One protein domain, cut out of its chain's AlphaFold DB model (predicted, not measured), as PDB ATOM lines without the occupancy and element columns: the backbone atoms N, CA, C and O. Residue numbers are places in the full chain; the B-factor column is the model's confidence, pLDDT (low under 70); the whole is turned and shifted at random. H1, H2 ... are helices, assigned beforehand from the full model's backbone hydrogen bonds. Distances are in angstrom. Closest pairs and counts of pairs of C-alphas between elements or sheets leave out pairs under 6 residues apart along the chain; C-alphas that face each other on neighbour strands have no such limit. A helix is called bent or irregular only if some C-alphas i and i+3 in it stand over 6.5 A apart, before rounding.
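AT A GLANCE: This is residues 2 to 92 of the 103 residues of an uncharacterized protein of Acinetobacter gyllenbergii CIP 110306 (UniProt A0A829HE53). The domain is a long helical hairpin, with H1 and H2 side by side. At the end away from their tight link, a long loop leaves H2 and leads to the short helix H3, which packs on H1 at residues 13 to 17. The printed part has 91 residues with three named helices, in the order H1, H2, H3, and no named strand; its class is all helix. The whole is loose, with a radius of gyration of the C-alphas of 16.4 A, and spans 54 by 27 by 17 A.

HOW THE PARTS SIT: The longest helix, H1, residues 2 to 36, touches H2, residues 39 to 63. Their closest C-alphas, those of Ser 23 and Val 50, are 5.8 A apart. The two form a hairpin and run opposite ways at a shallow tilt of 7 degrees. H3, residues 87 to 91, touches H1 at residues 13 to 17 alone; the closest C-alphas, those of Ala 13 and Ile 89, are 4.9 A apart. H2 and H3 are apart. Every O i to N i+4 pair is within hydrogen-bond range in H2 and H3; in H1, 29 of 31 are.

IN THESE COORDINATES: H1 begins at C-alpha 2 (143.038, 192.483, 126.445) and is 52.7 A long from first to last C-alpha. It is irregular, but only just: C-alphas 33 and 36 are 6.9 A apart. H2 is 35.1 A long and ends at C-alpha 63 (144.091, 175.415, 139.512). H3 is 6.1 A long and ends at C-alpha 91 (137.304, 194.130, 144.009).

THE WHOLE: The outline is only just a rod, and the two C-alphas farthest apart, those of Glu 36 and Asn 70, are 53.6 A apart. The printed part has no cut. The link from H1 to H2 is tight, with 2 residues; that from H2 to H3, residues 64 to 86, is long. The mean pLDDT of the printed part is 79.9; it is under 70 at residues 2 to 4, 34 to 35, 65 and 81 to 87.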
ATOM      1  N   SER A   2     143.232 192.266 124.996       60.50
ATOM      2  CA  SER A   2     143.038 192.483 126.445       60.50
ATOM      3  C   SER A   2     141.569 192.470 126.907       60.50
ATOM      4  O   SER A   2     141.302 192.034 128.023       60.50
ATOM      5  N   GLU A   3     140.612 192.893 126.070       62.66
ATOM      6  CA  GLU A   3     139.176 192.889 126.415       62.66
ATOM      7  C   GLU A   3     138.626 191.480 126.670       62.66
ATOM      8  O   GLU A   3     138.073 191.239 127.738       62.66
ATOM      9  N   ASN A   4     138.884 190.518 125.777       68.75
ATOM     10  CA  ASN A   4     138.430 189.129 125.949       68.75
ATOM     11  C   ASN A   4     138.973 188.482 127.239       68.75
ATOM     12  O   ASN A   4     138.273 187.721 127.907       68.75
ATOM     13  N   VAL A   5     140.214 188.806 127.620       75.44
ATOM     14  CA  VAL A   5     140.825 188.320 128.871       75.44
ATOM     15  C   VAL A   5     140.153 188.967 130.085       75.44
ATOM     16  O   VAL A   5     139.836 188.284 131.061       75.44
ATOM     17  N   ASN A   6     139.870 190.271 130.017       79.44
ATOM     18  CA  ASN A   6     139.175 190.990 131.082       79.44
ATOM     19  C   ASN A   6     137.739 190.480 131.289       79.44
ATOM     20  O   ASN A   6     137.293 190.336 132.434       79.44
ATOM     21  N   GLU A   7     137.021 190.174 130.209       81.56
ATOM     22  CA  GLU A   7     135.690 189.566 130.263       81.56
ATOM     23  C   GLU A   7     135.722 188.158 130.863       81.56
ATOM     24  O   GLU A   7     134.899 187.843 131.729       81.56
ATOM     25  N   GLY A   8     136.708 187.340 130.481       82.88
ATOM     26  CA  GLY A   8     136.926 186.007 131.044       82.88
ATOM     27  C   GLY A   8     137.124 186.046 132.560       82.88
ATOM     28  O   GLY A   8     136.368 185.416 133.304       82.88
ATOM     29  N   LEU A   9     138.061 186.871 133.038       82.56
ATOM     30  CA  LEU A   9     138.335 187.042 134.471       82.56
ATOM     31  C   LEU A   9     137.106 187.554 135.237       82.56
ATOM     32  O   LEU A   9     136.821 187.108 136.350       82.56
ATOM     33  N   ARG A  10     136.317 188.453 134.637       82.94
ATOM     34  CA  ARG A  10     135.052 188.914 135.231       82.94
ATOM     35  C   ARG A  10     134.004 187.817 135.312       82.94
ATOM     36  O   ARG A  10     133.291 187.756 136.312       82.94
ATOM     37  N   SER A  11     133.879 186.993 134.277       84.88
ATOM     38  CA  SER A  11     132.956 185.858 134.258       84.88
ATOM     39  C   SER A  11     133.307 184.868 135.366       84.88
ATOM     40  O   SER A  11     132.437 184.476 136.142       84.88
ATOM     41  N   VAL A  12     134.596 184.562 135.519       84.62
ATOM     42  CA  VAL A  12     135.116 183.720 136.601       84.62
ATOM     43  C   VAL A  12     134.784 184.310 137.971       84.62
ATOM     44  O   VAL A  12     134.192 183.626 138.807       84.62
ATOM     45  N   ALA A  13     135.068 185.598 138.186       84.19
ATOM     46  CA  ALA A  13     134.764 186.257 139.453       84.19
ATOM     47  C   ALA A  13     133.260 186.227 139.784       84.19
ATOM     48  O   ALA A  13     132.875 185.895 140.904       84.19
ATOM     49  N   LYS A  14     132.395 186.503 138.797       84.94
ATOM     50  CA  LYS A  14     130.934 186.418 138.958       84.94
ATOM     51  C   LYS A  14     130.476 185.001 139.305       84.94
ATOM     52  O   LYS A  14     129.622 184.857 140.172       84.94
ATOM     53  N   LYS A  15     131.039 183.969 138.665       84.62
ATOM     54  CA  LYS A  15     130.709 182.563 138.956       84.62
ATOM     55  C   LYS A  15     131.053 182.191 140.396       84.62
ATOM     56  O   LYS A  15     130.222 181.595 141.068       84.62
ATOM     57  N   VAL A  16     132.232 182.576 140.890       84.50
ATOM     58  CA  VAL A  16     132.631 182.288 142.280       84.50
ATOM     59  C   VAL A  16     131.687 182.957 143.281       84.50
ATOM     60  O   VAL A  16     131.199 182.290 144.189       84.50
ATOM     61  N   VAL A  17     131.364 184.237 143.073       86.31
ATOM     62  CA  VAL A  17     130.400 184.953 143.926       86.31
ATOM     63  C   VAL A  17     129.017 184.302 143.858       86.31
ATOM     64  O   VAL A  17     128.375 184.122 144.889       86.31
ATOM     65  N   ALA A  18     128.567 183.888 142.672       86.75
ATOM     66  CA  ALA A  18     127.299 183.183 142.515       86.75
ATOM     67  C   ALA A  18     127.279 181.858 143.292       86.75
ATOM     68  O   ALA A  18     126.297 181.591 143.975       86.75
ATOM     69  N   TYR A  19     128.358 181.069 143.264       84.12
ATOM     70  CA  TYR A  19     128.454 179.840 144.061       84.12
ATOM     71  C   TYR A  19     128.415 180.106 145.571       84.12
ATOM     72  O   TYR A  19     127.782 179.344 146.298       84.12
ATOM     73  N   GLN A  20     129.044 181.188 146.042       85.31
ATOM     74  CA  GLN A  20     128.994 181.592 147.453       85.31
ATOM     75  C   GLN A  20     127.588 182.026 147.880       85.31
ATOM     76  O   GLN A  20     127.114 181.627 148.937       85.31
ATOM     77  N   PHE A  21     126.894 182.816 147.060       88.31
ATOM     78  CA  PHE A  21     125.508 183.187 147.346       88.31
ATOM     79  C   PHE A  21     124.570 181.984 147.280       88.31
ATOM     80  O   PHE A  21     123.695 181.841 148.129       88.31
ATOM     81  N   PHE A  22     124.764 181.101 146.303       86.62
ATOM     82  CA  PHE A  22     123.963 179.897 146.140       86.62
ATOM     83  C   PHE A  22     124.075 178.966 147.351       86.62
ATOM     84  O   PHE A  22     123.051 178.499 147.845       86.62
ATOM     85  N   SER A  23     125.285 178.749 147.880       84.12
ATOM     86  CA  SER A  23     125.463 177.924 149.079       84.12
ATOM     87  C   SER A  23     124.778 178.535 150.307       84.12
ATOM     88  O   SER A  23     124.126 177.810 151.053       84.12
ATOM     89  N   ILE A  24     124.837 179.861 150.481       85.94
ATOM     90  CA  ILE A  24     124.132 180.561 151.567       85.94
ATOM     91  C   ILE A  24     122.611 180.428 151.417       85.94
ATOM     92  O   ILE A  24     121.932 180.077 152.378       85.94
ATOM     93  N   ILE A  25     122.065 180.675 150.221       87.06
ATOM     94  CA  ILE A  25     120.621 180.568 149.959       87.06
ATOM     95  C   ILE A  25     120.129 179.151 150.251       87.06
ATOM     96  O   ILE A  25     119.103 178.979 150.905       87.06
ATOM     97  N   ILE A  26     120.878 178.137 149.817       83.69
ATOM     98  CA  ILE A  26     120.552 176.743 150.095       83.69
ATOM     99  C   ILE A  26     120.525 176.463 151.599       83.69
ATOM    100  O   ILE A  26     119.578 175.839 152.073       83.69
ATOM    101  N   LEU A  27     121.518 176.929 152.360       82.25
ATOM    102  CA  LEU A  27     121.543 176.735 153.814       82.25
ATOM    103  C   LEU A  27     120.326 177.372 154.499       82.25
ATOM    104  O   LEU A  27     119.746 176.771 155.404       82.25
ATOM    105  N   ILE A  28     119.905 178.558 154.051       83.44
ATOM    106  CA  ILE A  28     118.706 179.228 154.575       83.44
ATOM    107  C   ILE A  28     117.456 178.401 154.253       83.44
ATOM    108  O   ILE A  28     116.654 178.144 155.147       83.44
ATOM    109  N   LEU A  29     117.307 177.939 153.007       82.62
ATOM    110  CA  LEU A  29     116.171 177.109 152.592       82.62
ATOM    111  C   LEU A  29     116.097 175.804 153.387       82.62
ATOM    112  O   LEU A  29     115.020 175.441 153.856       82.62
ATOM    113  N   PHE A  30     117.232 175.135 153.595       78.69
ATOM    114  CA  PHE A  30     117.288 173.952 154.446       78.69
ATOM    115  C   PHE A  30     116.882 174.273 155.880       78.69
ATOM    116  O   PHE A  30     116.125 173.512 156.463       78.69
ATOM    117  N   THR A  31     117.302 175.409 156.435       74.69
ATOM    118  CA  THR A  31     116.909 175.806 157.797       74.69
ATOM    119  C   THR A  31     115.395 176.024 157.923       74.69
ATOM    120  O   THR A  31     114.804 175.624 158.920       74.69
ATOM    121  N   VAL A  32     114.758 176.625 156.911       80.06
ATOM    122  CA  VAL A  32     113.308 176.900 156.908       80.06
ATOM    123  C   VAL A  32     112.481 175.628 156.701       80.06
ATOM    124  O   VAL A  32     111.493 175.430 157.393       80.06
ATOM    125  N   VAL A  33     112.872 174.765 155.759       75.88
ATOM    126  CA  VAL A  33     112.143 173.519 155.442       75.88
ATOM    127  C   VAL A  33     112.447 172.413 156.458       75.88
ATOM    128  O   VAL A  33     111.616 171.557 156.742       75.88
ATOM    129  N   GLY A  34     113.653 172.423 157.014       67.19
ATOM    130  CA  GLY A  34     114.171 171.391 157.898       67.19
ATOM    131  C   GLY A  34     113.658 171.450 159.331       67.19
ATOM    132  O   GLY A  34     114.025 170.577 160.108       67.19
ATOM    133  N   SER A  35     112.802 172.414 159.695       67.88
ATOM    134  CA  SER A  35     112.177 172.455 161.025       67.88
ATOM    135  C   SER A  35     111.315 171.223 161.327       67.88
ATOM    136  O   SER A  35     111.033 170.956 162.490       67.88
ATOM    137  N   GLU A  36     110.912 170.475 160.295       74.25
ATOM    138  CA  GLU A  36     110.141 169.228 160.415       74.25
ATOM    139  C   GLU A  36     110.986 167.951 160.224       74.25
ATOM    140  O   GLU A  36     110.474 166.842 160.366       74.25
ATOM    141  N   PHE A  37     112.280 168.083 159.915       74.69
ATOM    142  CA  PHE A  37     113.186 166.966 159.630       74.69
ATOM    143  C   PHE A  37     114.233 166.777 160.735       74.69
ATOM    144  O   PHE A  37     114.478 167.661 161.553       74.69
ATOM    145  N   ASP A  38     114.894 165.615 160.745       80.19
ATOM    146  CA  ASP A  38     116.010 165.357 161.658       80.19
ATOM    147  C   ASP A  38     117.153 166.351 161.396       80.19
ATOM    148  O   ASP A  38     117.774 166.366 160.323       80.19
ATOM    149  N   LEU A  39     117.433 167.178 162.404       79.00
ATOM    150  CA  LEU A  39     118.451 168.223 162.375       79.00
ATOM    151  C   LEU A  39     119.825 167.678 161.945       79.00
ATOM    152  O   LEU A  39     120.565 168.363 161.241       79.00
ATOM    153  N   ASN A  40     120.166 166.438 162.316       79.44
ATOM    154  CA  ASN A  40     121.458 165.837 161.977       79.44
ATOM    155  C   ASN A  40     121.593 165.568 160.474       79.44
ATOM    156  O   ASN A  40     122.645 165.826 159.888       79.44
ATOM    157  N   ILE A  41     120.519 165.090 159.839       81.38
ATOM    158  CA  ILE A  41     120.481 164.836 158.391       81.38
ATOM    159  C   ILE A  41     120.586 166.163 157.635       81.38
ATOM    160  O   ILE A  41     121.333 166.277 156.662       81.38
ATOM    161  N   LEU A  42     119.880 167.186 158.118       79.12
ATOM    162  CA  LEU A  42     119.885 168.520 157.531       79.12
ATOM    163  C   LEU A  42     121.274 169.169 157.574       79.12
ATOM    164  O   LEU A  42     121.762 169.677 156.563       79.12
ATOM    165  N   VAL A  43     121.931 169.115 158.736       79.25
ATOM    166  CA  VAL A  43     123.291 169.632 158.929       79.25
ATOM    167  C   VAL A  43     124.286 168.878 158.047       79.25
ATOM    168  O   VAL A  43     125.142 169.504 157.424       79.25
ATOM    169  N   PHE A  44     124.150 167.553 157.932       84.38
ATOM    170  CA  PHE A  44     125.009 166.737 157.076       84.38
ATOM    171  C   PHE A  44     124.879 167.114 155.591       84.38
ATOM    172  O   PHE A  44     125.891 167.326 154.918       84.38
ATOM    173  N   LEU A  45     123.649 167.264 155.084       83.81
ATOM    174  CA  LEU A  45     123.393 167.690 153.703       83.81
ATOM    175  C   LEU A  45     123.892 169.116 153.440       83.81
ATOM    176  O   LEU A  45     124.547 169.365 152.425       83.81
ATOM    177  N   GLY A  46     123.638 170.040 154.372       83.25
ATOM    178  CA  GLY A  46     124.127 171.415 154.295       83.25
ATOM    179  C   GLY A  46     125.653 171.480 154.234       83.25
ATOM    180  O   GLY A  46     126.210 172.151 153.361       83.25
ATOM    181  N   PHE A  47     126.339 170.722 155.095       85.06
ATOM    182  CA  PHE A  47     127.797 170.610 155.081       85.06
ATOM    183  C   PHE A  47     128.315 170.072 153.742       85.06
ATOM    184  O   PHE A  47     129.245 170.644 153.174       85.06
ATOM    185  N   PHE A  48     127.689 169.023 153.201       88.06
ATOM    186  CA  PHE A  48     128.080 168.439 151.917       88.06
ATOM    187  C   PHE A  48     127.990 169.444 150.765       88.06
ATOM    188  O   PHE A  48     128.917 169.548 149.961       88.06
ATOM    189  N   ILE A  49     126.908 170.221 150.695       86.19
ATOM    190  CA  ILE A  49     126.719 171.211 149.627       86.19
ATOM    191  C   ILE A  49     127.756 172.329 149.732       86.19
ATOM    192  O   ILE A  49     128.386 172.683 148.734       86.19
ATOM    193  N   VAL A  50     127.991 172.847 150.942       85.31
ATOM    194  CA  VAL A  50     129.021 173.868 151.178       85.31
ATOM    195  C   VAL A  50     130.408 173.337 150.821       85.31
ATOM    196  O   VAL A  50     131.171 174.046 150.164       85.31
ATOM    197  N   ALA A  51     130.727 172.094 151.191       87.81
ATOM    198  CA  ALA A  51     132.002 171.461 150.867       87.81
ATOM    199  C   ALA A  51     132.203 171.326 149.350       87.81
ATOM    200  O   ALA A  51     133.257 171.702 148.836       87.81
ATOM    201  N   ILE A  52     131.181 170.870 148.614       88.44
ATOM    202  CA  ILE A  52     131.224 170.767 147.148       88.44
ATOM    203  C   ILE A  52     131.445 172.148 146.521       88.44
ATOM    204  O   ILE A  52     132.373 172.318 145.727       88.44
ATOM    205  N   CYS A  53     130.650 173.154 146.900       86.69
ATOM    206  CA  CYS A  53     130.825 174.525 146.411       86.69
ATOM    207  C   CYS A  53     132.229 175.064 146.729       86.69
ATOM    208  O   CYS A  53     132.862 175.672 145.867       86.69
ATOM    209  N   GLY A  54     132.744 174.797 147.931       85.06
ATOM    210  CA  GLY A  54     134.095 175.168 148.346       85.06
ATOM    211  C   GLY A  54     135.180 174.555 147.460       85.06
ATOM    212  O   GLY A  54     136.078 175.271 147.021       85.06
ATOM    213  N   ILE A  55     135.071 173.265 147.125       87.25
ATOM    214  CA  ILE A  55     136.009 172.577 146.223       87.25
ATOM    215  C   ILE A  55     135.985 173.205 144.822       87.25
ATOM    216  O   ILE A  55     137.045 173.455 144.248       87.25
ATOM    217  N   TYR A  56     134.802 173.511 144.279       84.44
ATOM    218  CA  TYR A  56     134.689 174.175 142.974       84.44
ATOM    219  C   TYR A  56     135.329 175.564 142.971       84.44
ATOM    220  O   TYR A  56     136.052 175.911 142.036       84.44
ATOM    221  N   ILE A  57     135.108 176.347 144.026       84.00
ATOM    222  CA  ILE A  57     135.740 177.659 144.191       84.00
ATOM    223  C   ILE A  57     137.263 177.505 144.274       84.00
ATOM    224  O   ILE A  57     137.992 178.226 143.594       84.00
ATOM    225  N   LEU A  58     137.754 176.539 145.052       82.31
ATOM    226  CA  LEU A  58     139.182 176.270 145.192       82.31
ATOM    227  C   LEU A  58     139.822 175.889 143.853       82.31
ATOM    228  O   LEU A  58     140.885 176.406 143.516       82.31
ATOM    229  N   LYS A  59     139.147 175.040 143.066       84.38
ATOM    230  CA  LYS A  59     139.571 174.670 141.712       84.38
ATOM    231  C   LYS A  59     139.770 175.911 140.842       84.38
ATOM    232  O   LYS A  59     140.855 176.116 140.309       84.38
ATOM    233  N   ILE A  60     138.758 176.768 140.775       79.00
ATOM    234  CA  ILE A  60     138.782 177.987 139.960       79.00
ATOM    235  C   ILE A  60     139.900 178.946 140.399       79.00
ATOM    236  O   ILE A  60     140.545 179.582 139.572       79.00
ATOM    237  N   LEU A  61     140.130 179.087 141.704       76.06
ATOM    238  CA  LEU A  61     141.077 180.083 142.206       76.06
ATOM    239  C   LEU A  61     142.532 179.611 142.213       76.06
ATOM    240  O   LEU A  61     143.435 180.442 142.106       76.06
ATOM    241  N   ILE A  62     142.766 178.310 142.394       72.19
ATOM    242  CA  ILE A  62     144.114 177.749 142.545       72.19
ATOM    243  C   ILE A  62     144.596 177.058 141.275       72.19
ATOM    244  O   ILE A  62     145.780 177.184 140.960       72.19
ATOM    245  N   PHE A  63     143.717 176.315 140.602       71.44
ATOM    246  CA  PHE A  63     144.091 175.415 139.512       71.44
ATOM    247  C   PHE A  63     143.819 176.007 138.131       71.44
ATOM    248  O   PHE A  63     144.585 175.729 137.214       71.44
ATOM    249  N   ASP A  64     142.787 176.841 137.974       74.81
ATOM    250  CA  ASP A  64     142.585 177.542 136.706       74.81
ATOM    251  C   ASP A  64     143.585 178.709 136.596       74.81
ATOM    252  O   ASP A  64     143.609 179.628 137.428       74.81
ATOM    253  N   GLU A  65     144.420 178.675 135.552       69.81
ATOM    254  CA  GLU A  65     145.416 179.705 135.239       69.81
ATOM    255  C   GLU A  65     144.746 181.009 134.780       69.81
ATOM    256  O   GLU A  65     144.662 181.357 133.606       69.81
ATOM    257  N   ASN A  66     144.253 181.769 135.749       79.69
ATOM    258  CA  ASN A  66     143.676 183.089 135.548       79.69
ATOM    259  C   ASN A  66     144.792 184.135 135.503       79.69
ATOM    260  O   ASN A  66     145.073 184.777 136.512       79.69
ATOM    261  N   ILE A  67     145.476 184.281 134.370       85.62
ATOM    262  CA  ILE A  67     146.646 185.165 134.245       85.62
ATOM    263  C   ILE A  67     146.225 186.641 134.155       85.62
ATOM    264  O   ILE A  67     145.316 187.016 133.416       85.62
ATOM    265  N   CYS A  68     146.899 187.506 134.916       86.19
ATOM    266  CA  CYS A  68     146.721 188.950 134.849       86.19
ATOM    267  C   CYS A  68     147.418 189.527 133.605       86.19
ATOM    268  O   CYS A  68     148.621 189.315 133.454       86.19
ATOM    269  N   PRO A  69     146.736 190.347 132.782       86.00
ATOM    270  CA  PRO A  69     147.323 190.906 131.560       86.00
ATOM    271  C   PRO A  69     148.436 191.938 131.807       86.00
ATOM    272  O   PRO A  69     149.136 192.304 130.871       86.00
ATOM    273  N   ASN A  70     148.583 192.446 133.037       89.50
ATOM    274  CA  ASN A  70     149.564 193.482 133.366       89.50
ATOM    275  C   ASN A  70     150.880 192.914 133.915       89.50
ATOM    276  O   ASN A  70     151.955 193.374 133.557       89.50
ATOM    277  N   CYS A  71     150.808 191.933 134.819       88.06
ATOM    278  CA  CYS A  71     151.997 191.382 135.478       88.06
ATOM    279  C   CYS A  71     152.289 189.921 135.116       88.06
ATOM    280  O   CYS A  71     153.248 189.373 135.648       88.06
ATOM    281  N   ASN A  72     151.466 189.288 134.270       86.19
ATOM    282  CA  ASN A  72     151.551 187.873 133.880       86.19
ATOM    283  C   ASN A  72     151.556 186.866 135.045       86.19
ATOM    284  O   ASN A  72     151.850 185.690 134.856       86.19
ATOM    285  N   LYS A  73     151.182 187.304 136.250       87.50
ATOM    286  CA  LYS A  73     150.978 186.445 137.422       87.50
ATOM    287  C   LYS A  73     149.507 186.080 137.549       87.50
ATOM    288  O   LYS A  73     148.653 186.710 136.927       87.50
ATOM    289  N   SER A  74     149.187 185.112 138.406       85.94
ATOM    290  CA  SER A  74     147.787 184.795 138.705       85.94
ATOM    291  C   SER A  74     147.032 186.038 139.198       85.94
ATOM    292  O   SER A  74     147.513 186.815 140.027       85.94
ATOM    293  N   PHE A  75     145.837 186.255 138.660       86.12
ATOM    294  CA  PHE A  75     144.992 187.394 138.966       86.12
ATOM    295  C   PHE A  75     144.388 187.261 140.364       86.12
ATOM    296  O   PHE A  75     144.373 188.235 141.119       86.12
ATOM    297  N   PHE A  76     143.924 186.057 140.716       84.94
ATOM    298  CA  PHE A  76     143.220 185.801 141.973       84.94
ATOM    299  C   PHE A  76     144.125 185.289 143.100       84.94
ATOM    300  O   PHE A  76     143.801 185.484 144.272       84.94
ATOM    301  N   LYS A  77     145.278 184.696 142.771       83.44
ATOM    302  CA  LYS A  77     146.206 184.083 143.733       83.44
ATOM    303  C   LYS A  77     147.484 184.907 143.873       83.44
ATOM    304  O   LYS A  77     148.072 185.314 142.874       83.44
ATOM    305  N   LYS A  78     147.944 185.125 145.106       81.31
ATOM    306  CA  LYS A  78     149.234 185.776 145.366       81.31
ATOM    307  C   LYS A  78     150.383 184.792 145.124       81.31
ATOM    308  O   LYS A  78     150.293 183.625 145.500       81.31
ATOM    309  N   GLU A  79     151.472 185.244 144.514       74.12
ATOM    310  CA  GLU A  79     152.700 184.444 144.503       74.12
ATOM    311  C   GLU A  79     153.262 184.312 145.925       74.12
ATOM    312  O   GLU A  79     153.323 185.286 146.675       74.12
ATOM    313  N   GLY A  80     153.650 183.092 146.305       70.12
ATOM    314  CA  GLY A  80     154.227 182.810 147.621       70.12
ATOM    315  C   GLY A  80     153.222 182.587 148.758       70.12
ATOM    316  O   GLY A  80     153.650 182.439 149.898       70.12
ATOM    317  N   GLY A  81     151.908 182.524 148.496       66.94
ATOM    318  CA  GLY A  81     150.942 182.155 149.537       66.94
ATOM    319  C   GLY A  81     149.481 182.064 149.090       66.94
ATOM    320  O   GLY A  81     149.084 182.593 148.057       66.94
ATOM    321  N   LEU A  82     148.664 181.398 149.912       64.31
ATOM    322  CA  LEU A  82     147.196 181.364 149.783       64.31
ATOM    323  C   LEU A  82     146.524 182.607 150.405       64.31
ATOM    324  O   LEU A  82     145.319 182.817 150.264       64.31
ATOM    325  N   SER A  83     147.303 183.446 151.086       53.12
ATOM    326  CA  SER A  83     146.846 184.667 151.739       53.12
ATOM    327  C   SER A  83     146.291 185.653 150.700       53.12
ATOM    328  O   SER A  83     146.985 186.003 149.746       53.12
ATOM    329  N   ASN A  84     145.051 186.113 150.904       60.03
ATOM    330  CA  ASN A  84     144.248 186.985 150.021       60.03
ATOM    331  C   ASN A  84     143.508 186.315 148.849       60.03
ATOM    332  O   ASN A  84     142.982 187.024 147.985       60.03
ATOM    333  N   LEU A  85     143.383 184.984 148.835       63.41
ATOM    334  CA  LEU A  85     142.398 184.311 147.984       63.41
ATOM    335  C   LEU A  85     140.988 184.791 148.360       63.41
ATOM    336  O   LEU A  85     140.474 184.462 149.423       63.41
ATOM    337  N   GLY A  86     140.380 185.614 147.508       62.25
ATOM    338  CA  GLY A  86     139.001 186.076 147.693       62.25
ATOM    339  C   GLY A  86     138.797 187.568 147.451       62.25
ATOM    340  O   GLY A  86     137.825 187.945 146.805       62.25
ATOM    341  N   PHE A  87     139.717 188.436 147.880       69.56
ATOM    342  CA  PHE A  87     139.496 189.890 147.791       69.56
ATOM    343  C   PHE A  87     139.476 190.407 146.345       69.56
ATOM    344  O   PHE A  87     138.691 191.291 145.995       69.56
ATOM    345  N   SER A  88     140.306 189.826 145.481       76.06
ATOM    346  CA  SER A  88     140.379 190.125 144.045       76.06
ATOM    347  C   SER A  88     139.106 189.761 143.278       76.06
ATOM    348  O   SER A  88     138.786 190.403 142.279       76.06
ATOM    349  N   ILE A  89     138.338 188.787 143.772       79.56
ATOM    350  CA  ILE A  89     137.064 188.349 143.186       79.56
ATOM    351  C   ILE A  89     136.020 189.462 143.316       79.56
ATOM    352  O   ILE A  89     135.336 189.801 142.351       79.56
ATOM    353  N   TYR A  90     135.945 190.081 144.495       79.31
ATOM    354  CA  TYR A  90     134.991 191.154 144.777       79.31
ATOM    355  C   TYR A  90     135.459 192.507 144.237       79.31
ATOM    356  O   TYR A  90     134.680 193.252 143.645       79.31
ATOM    357  N   THR A  91     136.745 192.826 144.409       81.56
ATOM    358  CA  THR A  91     137.304 194.130 144.009       81.56
ATOM    359  C   THR A  91     137.607 194.224 142.519       81.56
ATOM    360  O   THR A  91     137.749 195.331 142.002       81.56
ATOM    361  N   LYS A  92     137.686 193.082 141.820       84.12
ATOM    362  CA  LYS A  92     138.118 192.988 140.416       84.12
ATOM    363  C   LYS A  92     139.503 193.605 140.190       84.12
ATOM    364  O   LYS A  92     139.791 194.101 139.097       84.12
TER     365      LYS A  92